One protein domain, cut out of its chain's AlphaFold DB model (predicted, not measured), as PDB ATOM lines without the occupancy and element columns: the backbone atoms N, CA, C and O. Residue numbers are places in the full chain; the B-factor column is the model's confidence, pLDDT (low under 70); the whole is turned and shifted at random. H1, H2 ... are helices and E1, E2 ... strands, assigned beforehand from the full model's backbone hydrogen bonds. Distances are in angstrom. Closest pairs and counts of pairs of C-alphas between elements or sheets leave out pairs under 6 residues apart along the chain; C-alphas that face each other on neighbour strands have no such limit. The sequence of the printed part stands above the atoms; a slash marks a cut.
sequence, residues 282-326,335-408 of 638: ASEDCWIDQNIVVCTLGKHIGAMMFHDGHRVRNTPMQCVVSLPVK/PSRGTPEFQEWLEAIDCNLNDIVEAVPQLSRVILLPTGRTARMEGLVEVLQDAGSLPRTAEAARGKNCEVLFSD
ATOM      1  N   ALA A 282     -32.695  51.819  12.808       86.75
ATOM      2  CA  ALA A 282     -33.708  52.546  13.561       86.75
ATOM      3  C   ALA A 282     -35.042  51.782  13.609       86.75
ATOM      4  O   ALA A 282     -35.673  51.517  12.586       86.75
ATOM      5  N   SER A 283     -35.496  51.474  14.821       85.12
ATOM      6  CA  SER A 283     -36.873  51.082  15.134       85.12
ATOM      7  C   SER A 283     -37.193  51.514  16.568       85.12
ATOM      8  O   SER A 283     -36.288  51.576  17.399       85.12
ATOM      9  N   GLU A 284     -38.456  51.819  16.863       80.31
ATOM     10  CA  GLU A 284     -38.912  52.206  18.212       80.31
ATOM     11  C   GLU A 284     -38.606  51.103  19.235       80.31
ATOM     12  O   GLU A 284     -38.013  51.364  20.282       80.31
ATOM     13  N   ASP A 285     -38.862  49.846  18.859       82.38
ATOM     14  CA  ASP A 285     -38.569  48.657  19.672       82.38
ATOM     15  C   ASP A 285     -37.086  48.536  20.060       82.38
ATOM     16  O   ASP A 285     -36.736  47.792  20.974       82.38
ATOM     17  N   CYS A 286     -36.188  49.234  19.355       80.06
ATOM     18  CA  CYS A 286     -34.756  49.155  19.629       80.06
ATOM     19  C   CYS A 286     -34.368  49.880  20.908       80.06
ATOM     20  O   CYS A 286     -33.373  49.499  21.519       80.06
ATOM     21  N   TRP A 287     -35.080  50.951  21.259       82.44
ATOM     22  CA  TRP A 287     -34.676  51.845  22.337       82.44
ATOM     23  C   TRP A 287     -35.693  51.950  23.469       82.44
ATOM     24  O   TRP A 287     -35.259  52.306  24.560       82.44
ATOM     25  N   ILE A 288     -36.968  51.587  23.271       83.06
ATOM     26  CA  ILE A 288     -37.976  51.562  24.349       83.06
ATOM     27  C   ILE A 288     -37.539  50.606  25.465       83.06
ATOM     28  O   ILE A 288     -37.327  49.412  25.227       83.06
ATOM     29  N   ASP A 289     -37.396  51.129  26.684       81.62
ATOM     30  CA  ASP A 289     -36.911  50.390  27.863       81.62
ATOM     31  C   ASP A 289     -35.557  49.661  27.657       81.62
ATOM     32  O   ASP A 289     -35.214  48.738  28.400       81.62
ATOM     33  N   GLN A 290     -34.761  50.045  26.650       87.44
ATOM     34  CA  GLN A 290     -33.473  49.408  26.346       87.44
ATOM     35  C   GLN A 290     -32.296  50.305  26.725       87.44
ATOM     36  O   GLN A 290     -32.342  51.519  26.536       87.44
ATOM     37  N   ASN A 291     -31.193  49.696  27.172       90.12
ATOM     38  CA  ASN A 291     -29.902  50.379  27.237       90.12
ATOM     39  C   ASN A 291     -29.124  50.127  25.950       90.12
ATOM     40  O   ASN A 291     -28.854  48.979  25.585       90.12
ATOM     41  N   ILE A 292     -28.707  51.204  25.298       92.56
ATOM     42  CA  ILE A 292     -27.935  51.161  24.060       92.56
ATOM     43  C   ILE A 292     -26.670  51.982  24.245       92.56
ATOM     44  O   ILE A 292     -26.705  53.072  24.812       92.56
ATOM     45  N   VAL A 293     -25.551  51.504  23.711       93.62
ATOM     46  CA  VAL A 293     -24.346  52.325  23.571       93.62
ATOM     47  C   VAL A 293     -24.059  52.557  22.098       93.62
ATOM     48  O   VAL A 293     -23.862  51.621  21.328       93.62
ATOM     49  N   VAL A 294     -24.001  53.824  21.702       93.94
ATOM     50  CA  VAL A 294     -23.553  54.228  20.373       93.94
ATOM     51  C   VAL A 294     -22.099  54.670  20.448       93.94
ATOM     52  O   VAL A 294     -21.736  55.562  21.213       93.94
ATOM     53  N   CYS A 295     -21.270  54.063  19.611       94.25
ATOM     54  CA  CYS A 295     -19.854  54.340  19.481       94.25
ATOM     55  C   CYS A 295     -19.566  54.970  18.119       94.25
ATOM     56  O   CYS A 295     -19.902  54.403  17.090       94.25
ATOM     57  N   THR A 296     -18.877  56.107  18.068       92.81
ATOM     58  CA  THR A 296     -18.328  56.642  16.814       92.81
ATOM     59  C   THR A 296     -16.881  56.217  16.637       92.81
ATOM     60  O   THR A 296     -16.076  56.462  17.532       92.81
ATOM     61  N   LEU A 297     -16.532  55.683  15.468       91.62
ATOM     62  CA  LEU A 297     -15.183  55.262  15.103       91.62
ATOM     63  C   LEU A 297     -14.543  56.252  14.123       91.62
ATOM     64  O   LEU A 297     -14.885  56.307  12.942       91.62
ATOM     65  N   GLY A 298     -13.585  57.037  14.606       87.56
ATOM     66  CA  GLY A 298     -12.748  57.915  13.788       87.56
ATOM     67  C   GLY A 298     -11.268  57.697  14.092       87.56
ATOM     68  O   GLY A 298     -10.795  56.567  14.154       87.56
ATOM     69  N   LYS A 299     -10.542  58.796  14.339       83.50
ATOM     70  CA  LYS A 299      -9.208  58.760  14.976       83.50
ATOM     71  C   LYS A 299      -9.270  58.175  16.396       83.50
ATOM     72  O   LYS A 299      -8.287  57.645  16.903       83.50
ATOM     73  N   HIS A 300     -10.431  58.311  17.022       86.38
ATOM     74  CA  HIS A 300     -10.739  57.870  18.370       86.38
ATOM     75  C   HIS A 300     -12.076  57.120  18.366       86.38
ATOM     76  O   HIS A 300     -12.863  57.300  17.428       86.38
ATOM     77  N   ILE A 301     -12.338  56.344  19.418       89.56
ATOM     78  CA  ILE A 301     -13.673  55.823  19.725       89.56
ATOM     79  C   ILE A 301     -14.318  56.771  20.729       89.56
ATOM     80  O   ILE A 301     -13.792  56.961  21.818       89.56
ATOM     81  N   GLY A 302     -15.426  57.398  20.347       90.19
ATOM     82  CA  GLY A 302     -16.293  58.109  21.290       90.19
ATOM     83  C   GLY A 302     -17.497  57.240  21.606       90.19
ATOM     84  O   GLY A 302     -18.053  56.685  20.663       90.19
ATOM     85  N   ALA A 303     -17.900  57.130  22.869       91.50
ATOM     86  CA  ALA A 303     -19.065  56.344  23.278       91.50
ATOM     87  C   ALA A 303     -20.137  57.224  23.938       91.50
ATOM     88  O   ALA A 303     -19.836  58.195  24.632       91.50
ATOM     89  N   MET A 304     -21.405  56.906  23.685       90.38
ATOM     90  CA  MET A 304     -22.556  57.569  24.287       90.38
ATOM     91  C   MET A 304     -23.619  56.535  24.634       90.38
ATOM     92  O   MET A 304     -23.957  55.693  23.805       90.38
ATOM     93  N   MET A 305     -24.153  56.611  25.849       89.62
ATOM     94  CA  MET A 305     -25.222  55.727  26.303       89.62
ATOM     95  C   MET A 305     -26.584  56.382  26.097       89.62
ATOM     96  O   MET A 305     -26.760  57.572  26.364       89.62
ATOM     97  N   PHE A 306     -27.543  55.573  25.670       88.75
ATOM     98  CA  PHE A 306     -28.946  55.912  25.539       88.75
ATOM     99  C   PHE A 306     -29.789  54.920  26.345       88.75
ATOM    100  O   PHE A 306     -29.463  53.734  26.408       88.75
ATOM    101  N   HIS A 307     -30.852  55.420  26.958       85.31
ATOM    102  CA  HIS A 307     -31.870  54.651  27.655       85.31
ATOM    103  C   HIS A 307     -33.236  55.215  27.283       85.31
ATOM    104  O   HIS A 307     -33.418  56.429  27.362       85.31
ATOM    105  N   ASP A 308     -34.162  54.363  26.849       80.06
ATOM    106  CA  ASP A 308     -35.525  54.774  26.480       80.06
ATOM    107  C   ASP A 308     -35.553  55.919  25.446       80.06
ATOM    108  O   ASP A 308     -36.205  56.942  25.608       80.06
ATOM    109  N   GLY A 309     -34.707  55.824  24.413       80.31
ATOM    110  CA  GLY A 309     -34.561  56.875  23.391       80.31
ATOM    111  C   GLY A 309     -33.859  58.155  23.879       80.31
ATOM    112  O   GLY A 309     -33.610  59.074  23.097       80.31
ATOM    113  N   HIS A 310     -33.470  58.235  25.149       80.38
ATOM    114  CA  HIS A 310     -32.842  59.406  25.747       80.38
ATOM    115  C   HIS A 310     -31.358  59.202  26.008       80.38
ATOM    116  O   HIS A 310     -30.919  58.168  26.495       80.38
ATOM    117  N   ARG A 311     -30.557  60.230  25.732       84.50
ATOM    118  CA  ARG A 311     -29.144  60.243  26.107       84.50
ATOM    119  C   ARG A 311     -28.998  60.208  27.628       84.50
ATOM    120  O   ARG A 311     -29.387  61.165  28.301       84.50
ATOM    121  N   VAL A 312     -28.324  59.187  28.148       81.50
ATOM    122  CA  VAL A 312     -27.957  59.114  29.568       81.50
ATOM    123  C   VAL A 312     -26.809  60.089  29.820       81.50
ATOM    124  O   VAL A 312     -25.783  60.043  29.134       81.50
ATOM    125  N   ARG A 313     -26.981  61.010  30.774       75.38
ATOM    126  CA  ARG A 313     -25.981  62.035  31.124       75.38
ATOM    127  C   ARG A 313     -25.101  61.586  32.292       75.38
ATOM    128  O   ARG A 313     -25.468  60.696  33.043       75.38
ATOM    129  N   ASN A 314     -23.929  62.217  32.425       68.81
ATOM    130  CA  ASN A 314     -22.999  62.032  33.550       68.81
ATOM    131  C   ASN A 314     -22.489  60.592  33.741       68.81
ATOM    132  O   ASN A 314     -22.094  60.210  34.838       68.81
ATOM    133  N   THR A 315     -22.444  59.796  32.670       73.50
ATOM    134  CA  THR A 315     -21.890  58.441  32.743       73.50
ATOM    135  C   THR A 315     -20.385  58.453  32.447       73.50
ATOM    136  O   THR A 315     -19.935  59.212  31.581       73.50
ATOM    137  N   PRO A 316     -19.583  57.581  33.090       70.69
ATOM    138  CA  PRO A 316     -18.160  57.422  32.765       70.69
ATOM    139  C   PRO A 316     -17.899  57.031  31.300       70.69
ATOM    140  O   PRO A 316     -16.793  57.218  30.796       70.69
ATOM    141  N   MET A 317     -18.919  56.510  30.610       74.06
ATOM    142  CA  MET A 317     -18.852  56.124  29.200       74.06
ATOM    143  C   MET A 317     -18.813  57.310  28.234       74.06
ATOM    144  O   MET A 317     -18.471  57.119  27.073       74.06
ATOM    145  N   GLN A 318     -19.129  58.526  28.688       71.44
ATOM    146  CA  GLN A 318     -19.050  59.746  27.878       71.44
ATOM    147  C   GLN A 318     -17.604  60.227  27.712       71.44
ATOM    148  O   GLN A 318     -17.219  61.316  28.154       71.44
ATOM    149  N   CYS A 319     -16.791  59.380  27.101       69.81
ATOM    150  CA  CYS A 319     -15.365  59.572  26.953       69.81
ATOM    151  C   CYS A 319     -14.912  59.273  25.522       69.81
ATOM    152  O   CYS A 319     -15.662  58.792  24.667       69.81
ATOM    153  N   VAL A 320     -13.654  59.618  25.259       73.81
ATOM    154  CA  VAL A 320     -12.979  59.366  23.991       73.81
ATOM    155  C   VAL A 320     -11.761  58.514  24.274       73.81
ATOM    156  O   VAL A 320     -10.847  58.956  24.971       73.81
ATOM    157  N   VAL A 321     -11.723  57.319  23.695       79.31
ATOM    158  CA  VAL A 321     -10.557  56.443  23.777       79.31
ATOM    159  C   VAL A 321      -9.706  56.590  22.524       79.31
ATOM    160  O   VAL A 321     -10.195  56.589  21.390       79.31
ATOM    161  N   SER A 322      -8.401  56.766  22.727       77.50
ATOM    162  CA  SER A 322      -7.442  56.876  21.630       77.50
ATOM    163  C   SER A 322      -7.073  55.500  21.098       77.50
ATOM    164  O   SER A 322      -6.726  54.611  21.867       77.50
ATOM    165  N   LEU A 323      -7.112  55.350  19.774       77.94
ATOM    166  CA  LEU A 323      -6.680  54.127  19.109       77.94
ATOM    167  C   LEU A 323      -5.172  54.173  18.821       77.94
ATOM    168  O   LEU A 323      -4.635  55.261  18.579       77.94
ATOM    169  N   PRO A 324      -4.485  53.017  18.819       68.56
ATOM    170  CA  PRO A 324      -3.072  52.927  18.488       68.56
ATOM    171  C   PRO A 324      -2.893  53.189  16.992       68.56
ATOM    172  O   PRO A 324      -2.964  52.302  16.151       68.56
ATOM    173  N   VAL A 325      -2.702  54.456  16.645       66.31
ATOM    174  CA  VAL A 325      -2.426  54.886  15.277       66.31
ATOM    175  C   VAL A 325      -1.096  55.613  15.313       66.31
ATOM    176  O   VAL A 325      -0.945  56.584  16.061       66.31
ATOM    177  N   LYS A 326      -0.118  55.148  14.523       60.69
ATOM    178  CA  LYS A 326       1.207  55.781  14.448       60.69
ATOM    179  C   LYS A 326       1.036  57.276  14.168       60.69
ATOM    180  O   LYS A 326       0.448  57.670  13.159       60.69
ATOM    181  N   PRO A 335      -5.565  52.744   9.078       90.06
ATOM    182  CA  PRO A 335      -4.648  51.755   8.522       90.06
ATOM    183  C   PRO A 335      -5.230  51.039   7.298       90.06
ATOM    184  O   PRO A 335      -6.437  50.807   7.202       90.06
ATOM    185  N   SER A 336      -4.366  50.692   6.344       89.25
ATOM    186  CA  SER A 336      -4.768  49.956   5.144       89.25
ATOM    187  C   SER A 336      -5.021  48.486   5.460       89.25
ATOM    188  O   SER A 336      -4.278  47.869   6.213       89.25
ATOM    189  N   ARG A 337      -6.048  47.896   4.844       89.06
ATOM    190  CA  ARG A 337      -6.368  46.472   5.017       89.06
ATOM    191  C   ARG A 337      -5.171  45.577   4.717       89.06
ATOM    192  O   ARG A 337      -4.424  45.827   3.774       89.06
ATOM    193  N   GLY A 338      -5.040  44.509   5.498       86.62
ATOM    194  CA  GLY A 338      -3.988  43.508   5.327       86.62
ATOM    195  C   GLY A 338      -2.613  43.918   5.861       86.62
ATOM    196  O   GLY A 338      -1.685  43.122   5.750       86.62
ATOM    197  N   THR A 339      -2.457  45.110   6.451       90.75
ATOM    198  CA  THR A 339      -1.210  45.484   7.138       90.75
ATOM    199  C   THR A 339      -1.235  45.060   8.613       90.75
ATOM    200  O   THR A 339      -2.319  44.936   9.192       90.75
ATOM    201  N   PRO A 340      -0.066  44.873   9.259       91.94
ATOM    202  CA  PRO A 340       0.007  44.645  10.704       91.94
ATOM    203  C   PRO A 340      -0.676  45.754  11.511       91.94
ATOM    204  O   PRO A 340      -1.418  45.467  12.442       91.94
ATOM    205  N   GLU A 341      -0.528  47.017  11.094       90.88
ATOM    206  CA  GLU A 341      -1.182  48.156  11.750       90.88
ATOM    207  C   GLU A 341      -2.712  48.078  11.700       90.88
ATOM    208  O   GLU A 341      -3.381  48.598  12.587       90.88
ATOM    209  N   PHE A 342      -3.289  47.459  10.665       91.81
ATOM    210  CA  PHE A 342      -4.734  47.252  10.596       91.81
ATOM    211  C   PHE A 342      -5.205  46.191  11.587       91.81
ATOM    212  O   PHE A 342      -6.268  46.361  12.172       91.81
ATOM    213  N   GLN A 343      -4.405  45.148  11.823       92.44
ATOM    214  CA  GLN A 343      -4.708  44.139  12.841       92.44
ATOM    215  C   GLN A 343      -4.590  44.720  14.253       92.44
ATOM    216  O   GLN A 343      -5.533  44.603  15.023       92.44
ATOM    217  N   GLU A 344      -3.516  45.455  14.558       92.12
ATOM    218  CA  GLU A 344      -3.371  46.166  15.842       92.12
ATOM    219  C   GLU A 344      -4.533  47.146  16.088       92.12
ATOM    220  O   GLU A 344      -5.031  47.299  17.205       92.12
ATOM    221  N   TRP A 345      -4.989  47.818  15.029       92.31
ATOM    222  CA  TRP A 345      -6.128  48.726  15.092       92.31
ATOM    223  C   TRP A 345      -7.456  47.995  15.326       92.31
ATOM    224  O   TRP A 345      -8.252  48.463  16.140       92.31
ATOM    225  N   LEU A 346      -7.687  46.848  14.675       93.88
ATOM    226  CA  LEU A 346      -8.853  45.993  14.924       93.88
ATOM    227  C   LEU A 346      -8.848  45.415  16.341       93.88
ATOM    228  O   LEU A 346      -9.869  45.489  17.018       93.88
ATOM    229  N   GLU A 347      -7.709  44.919  16.823       94.00
ATOM    230  CA  GLU A 347      -7.559  44.418  18.194       94.00
ATOM    231  C   GLU A 347      -7.881  45.505  19.225       94.00
ATOM    232  O   GLU A 347      -8.547  45.245  20.227       94.00
ATOM    233  N   ALA A 348      -7.454  46.744  18.972       92.75
ATOM    234  CA  ALA A 348      -7.797  47.866  19.832       92.75
ATOM    235  C   ALA A 348      -9.297  48.190  19.797       92.75
ATOM    236  O   ALA A 348      -9.865  48.484  20.849       92.75
ATOM    237  N   ILE A 349      -9.944  48.130  18.629       94.56
ATOM    238  CA  ILE A 349     -11.404  48.281  18.528       94.56
ATOM    239  C   ILE A 349     -12.100  47.178  19.333       94.56
ATOM    240  O   ILE A 349     -12.967  47.498  20.143       94.56
ATOM    241  N   ASP A 350     -11.686  45.919  19.169       96.19
ATOM    242  CA  ASP A 350     -12.254  44.768  19.877       96.19
ATOM    243  C   ASP A 350     -12.114  44.903  21.396       96.19
ATOM    244  O   ASP A 350     -13.083  44.736  22.128       96.19
ATOM    245  N   CYS A 351     -10.933  45.284  21.892       94.44
ATOM    246  CA  CYS A 351     -10.728  45.494  23.326       94.44
ATOM    247  C   CYS A 351     -11.640  46.599  23.876       94.44
ATOM    248  O   CYS A 351     -12.269  46.420  24.912       94.44
ATOM    249  N   ASN A 352     -11.751  47.726  23.168       92.38
ATOM    250  CA  ASN A 352     -12.564  48.851  23.627       92.38
ATOM    251  C   ASN A 352     -14.060  48.533  23.633       92.38
ATOM    252  O   ASN A 352     -14.762  48.889  24.576       92.38
ATOM    253  N   LEU A 353     -14.563  47.883  22.582       93.88
ATOM    254  CA  LEU A 353     -15.966  47.487  22.531       93.88
ATOM    255  C   LEU A 353     -16.280  46.405  23.564       93.88
ATOM    256  O   LEU A 353     -17.314  46.496  24.219       93.88
ATOM    257  N   ASN A 354     -15.381  45.440  23.765       95.06
ATOM    258  CA  ASN A 354     -15.485  44.467  24.846       95.06
ATOM    259  C   ASN A 354     -15.617  45.151  26.214       95.06
ATOM    260  O   ASN A 354     -16.540  44.838  26.960       95.06
ATOM    261  N   ASP A 355     -14.750  46.117  26.524       93.12
ATOM    262  CA  ASP A 355     -14.787  46.831  27.806       93.12
ATOM    263  C   ASP A 355     -16.110  47.593  27.999       93.12
ATOM    264  O   ASP A 355     -16.666  47.605  29.098       93.12
ATOM    265  N   ILE A 356     -16.657  48.180  26.929       91.88
ATOM    266  CA  ILE A 356     -17.981  48.823  26.940       91.88
ATOM    267  C   ILE A 356     -19.084  47.798  27.214       91.88
ATOM    268  O   ILE A 356     -19.939  48.033  28.071       91.88
ATOM    269  N   VAL A 357     -19.069  46.667  26.501       94.19
ATOM    270  CA  VAL A 357     -20.058  45.600  26.682       94.19
ATOM    271  C   VAL A 357     -20.012  45.085  28.114       94.19
ATOM    272  O   VAL A 357     -21.061  44.960  28.738       94.19
ATOM    273  N   GLU A 358     -18.825  44.851  28.668       93.88
ATOM    274  CA  GLU A 358     -18.632  44.367  30.036       93.88
ATOM    275  C   GLU A 358     -19.050  45.390  31.101       93.88
ATOM    276  O   GLU A 358     -19.702  45.021  32.083       93.88
ATOM    277  N   ALA A 359     -18.775  46.678  30.888       90.38
ATOM    278  CA  ALA A 359     -19.068  47.733  31.856       90.38
ATOM    279  C   ALA A 359     -20.571  47.987  32.077       90.38
ATOM    280  O   ALA A 359     -20.952  48.458  33.150       90.38
ATOM    281  N   VAL A 360     -21.432  47.686  31.098       88.69
ATOM    282  CA  VAL A 360     -22.877  47.948  31.192       88.69
ATOM    283  C   VAL A 360     -23.635  46.664  31.569       88.69
ATOM    284  O   VAL A 360     -23.642  45.709  30.788       88.69
ATOM    285  N   PRO A 361     -24.283  46.582  32.751       84.88
ATOM    286  CA  PRO A 361     -24.887  45.333  33.232       84.88
ATOM    287  C   PRO A 361     -26.026  44.780  32.366       84.88
ATOM    288  O   PRO A 361     -26.116  43.572  32.184       84.88
ATOM    289  N   GLN A 362     -26.889  45.649  31.838       89.62
ATOM    290  CA  GLN A 362     -28.082  45.276  31.065       89.62
ATOM    291  C   GLN A 362     -28.050  45.942  29.691       89.62
ATOM    292  O   GLN A 362     -28.914  46.754  29.373       89.62
ATOM    293  N   LEU A 363     -26.996  45.676  28.922       93.62
ATOM    294  CA  LEU A 363     -26.803  46.264  27.602       93.62
ATOM    295  C   LEU A 363     -27.535  45.455  26.536       93.62
ATOM    296  O   LEU A 363     -27.217  44.288  26.326       93.62
ATOM    297  N   SER A 364     -28.477  46.087  25.847       94.69
ATOM    298  CA  SER A 364     -29.249  45.439  24.787       94.69
ATOM    299  C   SER A 364     -28.527  45.514  23.447       94.69
ATOM    300  O   SER A 364     -28.590  44.580  22.648       94.69
ATOM    301  N   ARG A 365     -27.825  46.627  23.190       94.81
ATOM    302  CA  ARG A 365     -27.165  46.869  21.905       94.81
ATOM    303  C   ARG A 365     -25.936  47.767  22.021       94.81
ATOM    304  O   ARG A 365     -25.959  48.783  22.716       94.81
ATOM    305  N   VAL A 366     -24.904  47.451  21.244       94.94
ATOM    306  CA  VAL A 366     -23.790  48.349  20.921       94.94
ATOM    307  C   VAL A 366     -23.796  48.630  19.429       94.94
ATOM    308  O   VAL A 366     -23.794  47.701  18.629       94.94
ATOM    309  N   ILE A 367     -23.785  49.906  19.042       94.56
ATOM    310  CA  ILE A 367     -23.770  50.321  17.637       94.56
ATOM    311  C   ILE A 367     -22.473  51.061  17.344       94.56
ATOM    312  O   ILE A 367     -22.212  52.102  17.941       94.56
ATOM    313  N   LEU A 368     -21.671  50.568  16.406       94.38
ATOM    314  CA  LEU A 368     -20.455  51.228  15.950       94.38
ATOM    315  C   LEU A 368     -20.696  51.977  14.631       94.38
ATOM    316  O   LEU A 368     -21.113  51.400  13.628       94.38
ATOM    317  N   LEU A 369     -20.385  53.271  14.641       93.50
ATOM    318  CA  LEU A 369     -20.605  54.230  13.564       93.50
ATOM    319  C   LEU A 369     -19.260  54.757  13.046       93.50
ATOM    320  O   LEU A 369     -18.656  55.628  13.684       93.50
ATOM    321  N   PRO A 370     -18.748  54.280  11.903       91.25
ATOM    322  CA  PRO A 370     -17.602  54.890  11.245       91.25
ATOM    323  C   PRO A 370     -17.864  56.370  10.946       91.25
ATOM    324  O   PRO A 370     -18.933  56.749  10.483       91.25
ATOM    325  N   THR A 371     -16.875  57.235  11.179       87.44
ATOM    326  CA  THR A 371     -16.990  58.674  10.896       87.44
ATOM    327  C   THR A 371     -15.775  59.214  10.147       87.44
ATOM    328  O   THR A 371     -14.671  58.661  10.179       87.44
ATOM    329  N   GLY A 372     -15.955  60.349   9.467       83.81
ATOM    330  CA  GLY A 372     -14.862  61.066   8.811       83.81
ATOM    331  C   GLY A 372     -14.158  60.225   7.743       83.81
ATOM    332  O   GLY A 372     -14.773  59.804   6.772       83.81
ATOM    333  N   ARG A 373     -12.843  60.021   7.892       85.31
ATOM    334  CA  ARG A 373     -12.053  59.211   6.945       85.31
ATOM    335  C   ARG A 373     -12.284  57.709   7.110       85.31
ATOM    336  O   ARG A 373     -12.137  56.996   6.127       85.31
ATOM    337  N   THR A 374     -12.667  57.251   8.302       88.44
ATOM    338  CA  THR A 374     -12.956  55.835   8.563       88.44
ATOM    339  C   THR A 374     -14.228  55.389   7.842       88.44
ATOM    340  O   THR A 374     -14.236  54.326   7.240       88.44
ATOM    341  N   ALA A 375     -15.247  56.252   7.775       88.38
ATOM    342  CA  ALA A 375     -16.470  56.008   6.998       88.38
ATOM    343  C   ALA A 375     -16.242  55.862   5.480       88.38
ATOM    344  O   ALA A 375     -17.123  55.418   4.764       88.38
ATOM    345  N   ARG A 376     -15.068  56.249   4.964       87.50
ATOM    346  CA  ARG A 376     -14.727  56.139   3.533       87.50
ATOM    347  C   ARG A 376     -13.939  54.872   3.203       87.50
ATOM    348  O   ARG A 376     -13.463  54.732   2.080       87.50
ATOM    349  N   MET A 377     -13.715  54.004   4.187       87.81
ATOM    350  CA  MET A 377     -13.008  52.748   3.979       87.81
ATOM    351  C   MET A 377     -13.944  51.730   3.342       87.81
ATOM    352  O   MET A 377     -14.893  51.271   3.971       87.81
ATOM    353  N   GLU A 378     -13.639  51.354   2.107       88.75
ATOM    354  CA  GLU A 378     -14.406  50.351   1.378       88.75
ATOM    355  C   GLU A 378     -14.387  48.999   2.106       88.75
ATOM    356  O   GLU A 378     -13.334  48.511   2.536       88.75
ATOM    357  N   GLY A 379     -15.570  48.408   2.262       89.38
ATOM    358  CA  GLY A 379     -15.766  47.094   2.859       89.38
ATOM    359  C   GLY A 379     -15.647  47.036   4.391       89.38
ATOM    360  O   GLY A 379     -15.563  45.931   4.940       89.38
ATOM    361  N   LEU A 380     -15.460  48.172   5.091       90.81
ATOM    362  CA  LEU A 380     -15.142  48.201   6.533       90.81
ATOM    363  C   LEU A 380     -16.218  47.531   7.379       90.81
ATOM    364  O   LEU A 380     -15.873  46.755   8.267       90.81
ATOM    365  N   VAL A 381     -17.482  47.817   7.085       90.31
ATOM    366  CA  VAL A 381     -18.628  47.261   7.805       90.31
ATOM    367  C   VAL A 381     -18.626  45.737   7.702       90.31
ATOM    368  O   VAL A 381     -18.743  45.066   8.717       90.31
ATOM    369  N   GLU A 382     -18.366  45.191   6.517       91.88
ATOM    370  CA  GLU A 382     -18.307  43.754   6.250       91.88
ATOM    371  C   GLU A 382     -17.173  43.076   7.023       91.88
ATOM    372  O   GLU A 382     -17.339  41.967   7.521       91.88
ATOM    373  N   VAL A 383     -16.024  43.746   7.164       92.19
ATOM    374  CA  VAL A 383     -14.921  43.221   7.984       92.19
ATOM    375  C   VAL A 383     -15.280  43.247   9.461       92.19
ATOM    376  O   VAL A 383     -15.011  42.273  10.150       92.19
ATOM    377  N   LEU A 384     -15.887  44.324   9.958       91.44
ATOM    378  CA  LEU A 384     -16.273  44.417  11.369       91.44
ATOM    379  C   LEU A 384     -17.415  43.451  11.729       91.44
ATOM    380  O   LEU A 384     -17.469  42.975  12.859       91.44
ATOM    381  N   GLN A 385     -18.291  43.140  10.772       90.00
ATOM    382  CA  GLN A 385     -19.362  42.149  10.905       90.00
ATOM    383  C   GLN A 385     -18.863  40.700  10.859       90.00
ATOM    384  O   GLN A 385     -19.582  39.803  11.301       90.00
ATOM    385  N   ASP A 386     -17.661  40.448  10.333       91.12
ATOM    386  CA  ASP A 386     -17.093  39.105  10.337       91.12
ATOM    387  C   ASP A 386     -16.830  38.641  11.776       91.12
ATOM    388  O   ASP A 386     -16.142  39.305  12.555       91.12
ATOM    389  N   ALA A 387     -17.370  37.473  12.131       75.38
ATOM    390  CA  ALA A 387     -17.330  36.952  13.497       75.38
ATOM    391  C   ALA A 387     -15.899  36.714  14.020       75.38
ATOM    392  O   ALA A 387     -15.705  36.616  15.232       75.38
ATOM    393  N   GLY A 388     -14.909  36.612  13.125       87.69
ATOM    394  CA  GLY A 388     -13.500  36.471  13.478       87.69
ATOM    395  C   GLY A 388     -12.783  37.791  13.763       87.69
ATOM    396  O   GLY A 388     -11.710  37.761  14.359       87.69
ATOM    397  N   SER A 389     -13.347  38.937  13.370       92.19
ATOM    398  CA  SER A 389     -12.662  40.234  13.460       92.19
ATOM    399  C   SER A 389     -12.690  40.858  14.852       92.19
ATOM    400  O   SER A 389     -11.765  41.586  15.199       92.19
ATOM    401  N   LEU A 390     -13.744  40.601  15.637       95.69
ATOM    402  CA  LEU A 390     -13.943  41.167  16.979       95.69
ATOM    403  C   LEU A 390     -14.330  40.065  17.989       95.69
ATOM    404  O   LEU A 390     -15.448  40.060  18.521       95.69
ATOM    405  N   PRO A 391     -13.458  39.061  18.205       96.38
ATOM    406  CA  PRO A 391     -13.806  37.859  18.954       96.38
ATOM    407  C   PRO A 391     -14.170  38.132  20.418       96.38
ATOM    408  O   PRO A 391     -15.095  37.491  20.921       96.38
ATOM    409  N   ARG A 392     -13.496  39.078  21.096       96.88
ATOM    410  CA  ARG A 392     -13.763  39.386  22.514       96.88
ATOM    411  C   ARG A 392     -15.119  40.053  22.674       96.88
ATOM    412  O   ARG A 392     -15.946  39.599  23.460       96.88
ATOM    413  N   THR A 393     -15.381  41.066  21.853       96.50
ATOM    414  CA  THR A 393     -16.664  41.772  21.818       96.50
ATOM    415  C   THR A 393     -17.800  40.802  21.521       96.50
ATOM    416  O   THR A 393     -18.824  40.830  22.197       96.50
ATOM    417  N   ALA A 394     -17.621  39.907  20.545       95.69
ATOM    418  CA  ALA A 394     -18.630  38.915  20.195       95.69
ATOM    419  C   ALA A 394     -18.901  37.921  21.340       95.69
ATOM    420  O   ALA A 394     -20.042  37.507  21.537       95.69
ATOM    421  N   GLU A 395     -17.873  37.519  22.092       96.38
ATOM    422  CA  GLU A 395     -18.021  36.654  23.266       96.38
ATOM    423  C   GLU A 395     -18.762  37.352  24.413       96.38
ATOM    424  O   GLU A 395     -19.778  36.824  24.875       96.38
ATOM    425  N   ALA A 396     -18.326  38.553  24.800       96.00
ATOM    426  CA  ALA A 396     -18.971  39.357  25.839       96.00
ATOM    427  C   ALA A 396     -20.438  39.662  25.491       96.00
ATOM    428  O   ALA A 396     -21.341  39.506  26.317       96.00
ATOM    429  N   ALA A 397     -20.703  40.021  24.231       95.88
ATOM    430  CA  ALA A 397     -22.045  40.334  23.760       95.88
ATOM    431  C   ALA A 397     -22.975  39.112  23.817       95.88
ATOM    432  O   ALA A 397     -24.095  39.219  24.323       95.88
ATOM    433  N   ARG A 398     -22.499  37.924  23.405       95.88
ATOM    434  CA  ARG A 398     -23.254  36.666  23.564       95.88
ATOM    435  C   ARG A 398     -23.559  36.364  25.029       95.88
ATOM    436  O   ARG A 398     -24.674  35.946  25.329       95.88
ATOM    437  N   GLY A 399     -22.602  36.598  25.928       95.19
ATOM    438  CA  GLY A 399     -22.785  36.404  27.371       95.19
ATOM    439  C   GLY A 399     -23.896  37.272  27.973       95.19
ATOM    440  O   GLY A 399     -24.524  36.865  28.949       95.19
ATOM    441  N   LYS A 400     -24.176  38.431  27.366       95.00
ATOM    442  CA  LYS A 400     -25.190  39.395  27.821       95.00
ATOM    443  C   LYS A 400     -26.462  39.437  26.975       95.00
ATOM    444  O   LYS A 400     -27.341  40.239  27.267       95.00
ATOM    445  N   ASN A 401     -26.574  38.594  25.944       95.38
ATOM    446  CA  ASN A 401     -27.625  38.707  24.925       95.38
ATOM    447  C   ASN A 401     -27.691  40.126  24.308       95.38
ATOM    448  O   ASN A 401     -28.768  40.649  24.032       95.38
ATOM    449  N   CYS A 402     -26.523  40.748  24.131       95.50
ATOM    450  CA  CYS A 402     -26.357  42.068  23.535       95.50
ATOM    451  C   CYS A 402     -26.139  41.933  22.026       95.50
ATOM    452  O   CYS A 402     -25.335  41.120  21.568       95.50
ATOM    453  N   GLU A 403     -26.803  42.777  21.245       95.06
ATOM    454  CA  GLU A 403     -26.579  42.881  19.807       95.06
ATOM    455  C   GLU A 403     -25.396  43.816  19.511       95.06
ATOM    456  O   GLU A 403     -25.278  44.886  20.108       95.06
ATOM    457  N   VAL A 404     -24.513  43.439  18.584       94.50
ATOM    458  CA  VAL A 404     -23.407  44.297  18.126       94.50
ATOM    459  C   VAL A 404     -23.657  44.654  16.672       94.50
ATOM    460  O   VAL A 404     -23.642  43.785  15.802       94.50
ATOM    461  N   LEU A 405     -23.907  45.935  16.417       94.12
ATOM    462  CA  LEU A 405     -24.270  46.450  15.106       94.12
ATOM    463  C   LEU A 405     -23.205  47.385  14.554       94.12
ATOM    464  O   LEU A 405     -22.559  48.141  15.278       94.12
ATOM    465  N   PHE A 406     -23.087  47.372  13.234       92.31
ATOM    466  CA  PHE A 406     -22.194  48.233  12.473       92.31
ATOM    467  C   PHE A 406     -23.038  48.946  11.427       92.31
ATOM    468  O   PHE A 406     -23.624  48.289  10.568       92.31
ATOM    469  N   SER A 407     -23.138  50.270  11.528       88.56
ATOM    470  CA  SER A 407     -23.948  51.072  10.606       88.56
ATOM    471  C   SER A 407     -23.053  51.747   9.577       88.56
ATOM    472  O   SER A 407     -21.981  52.257   9.915       88.56
ATOM    473  N   ASP A 408     -23.509  51.793   8.330       82.38
ATOM    474  CA  ASP A 408     -22.902  52.632   7.302       82.38
ATOM    475  C   ASP A 408     -23.504  54.042   7.391       82.38
ATOM    476  O   ASP A 408     -24.622  54.302   6.932       82.38
TER     477      ASP A 408
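This is residues 282 to 326 and 335 to 408 of the 638 residues of the protein "Hypothetical protein" of Brandtodinium nutricula (UniProt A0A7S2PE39). A twisted sheet of five strands makes a wall, and the three named helices cover one of its faces, a two-layer arrangement. The long helix H1 reaches past the sheet with its first residues, the shorter H3 packs side by side with it, and the small H2 sits by the edge strand E5. The printed part has 119 residues, with five named strands and three named helices in the order E1 E2 E3 H1 E4 H2 H3 E5. The sheet runs E3 E2 E1 E4 E5 and is mixed, as is the class, helices and strands. The whole is compact, with a radius of gyration of the C-alphas of 13.9 A, and elongated, spanning 41 by 26 by 24 A.

E1, residues 291 to 297, runs 19.7 A from C-alpha 291 at (-29.902, 50.379, 27.237). E2, residues 300 to 307, runs 23.3 A; E3 is residues 320 to 322. E4, residues 363 to 370, runs 20.7 A, and E5, residues 403 to 406, ends with C-alpha 406 at (-22.194, 48.233, 12.473). H1, residues 340 to 359, runs 28.6 A from C-alpha 340 at (0.007, 44.645, 10.704). H2 is residues 380 to 385, and H3, residues 391 to 400, runs 14.5 A.

E1, E2 and E3 form a meander, each strand the antiparallel neighbour of the one before; E1 and E2 are a hairpin, as are E2 and E3. N 294 and O 304 are 2.8 A apart across E1 and E2, and N 321 and O 301 are 2.8 A apart across E3 and E2. E1 and E4 are parallel, with N 295 and O 367 at 2.7 A. E4 and E5 are parallel, with N 405 and O 366 at 2.8 A; with H2 and H3 between them they form a strand-helix-strand unit, whose crossover is right-handed. H1, H2 and H3 are on the same face of the sheet. H1 touches H3 with residues 350 to 358 alone, the closest C-alphas being those of Asn 354 and Thr 393, 4.2 A apart; they run the same way at a shallow tilt of 15 degrees. The closest C-alphas of H2 and E5 are those of Val 381 and Phe 406, 6.0 A. H2 is apart from H3, and only just apart from H1, at 8.4 A. In H1, H2 and H3 every O i to N i+4 pair is within hydrogen-bond range.

The C-alphas of Asp 289 and Thr 339 are the two farthest apart, 41.6 A. Residues 327 to 334 are cut out, and C-alphas 326 and 335 are 9.3 A apart across the cut. The link from E2 to E3, residues 308 to 319, is long. The mean pLDDT of the printed part is 88.2; residues 314, 319 and 324 to 326 are under 70.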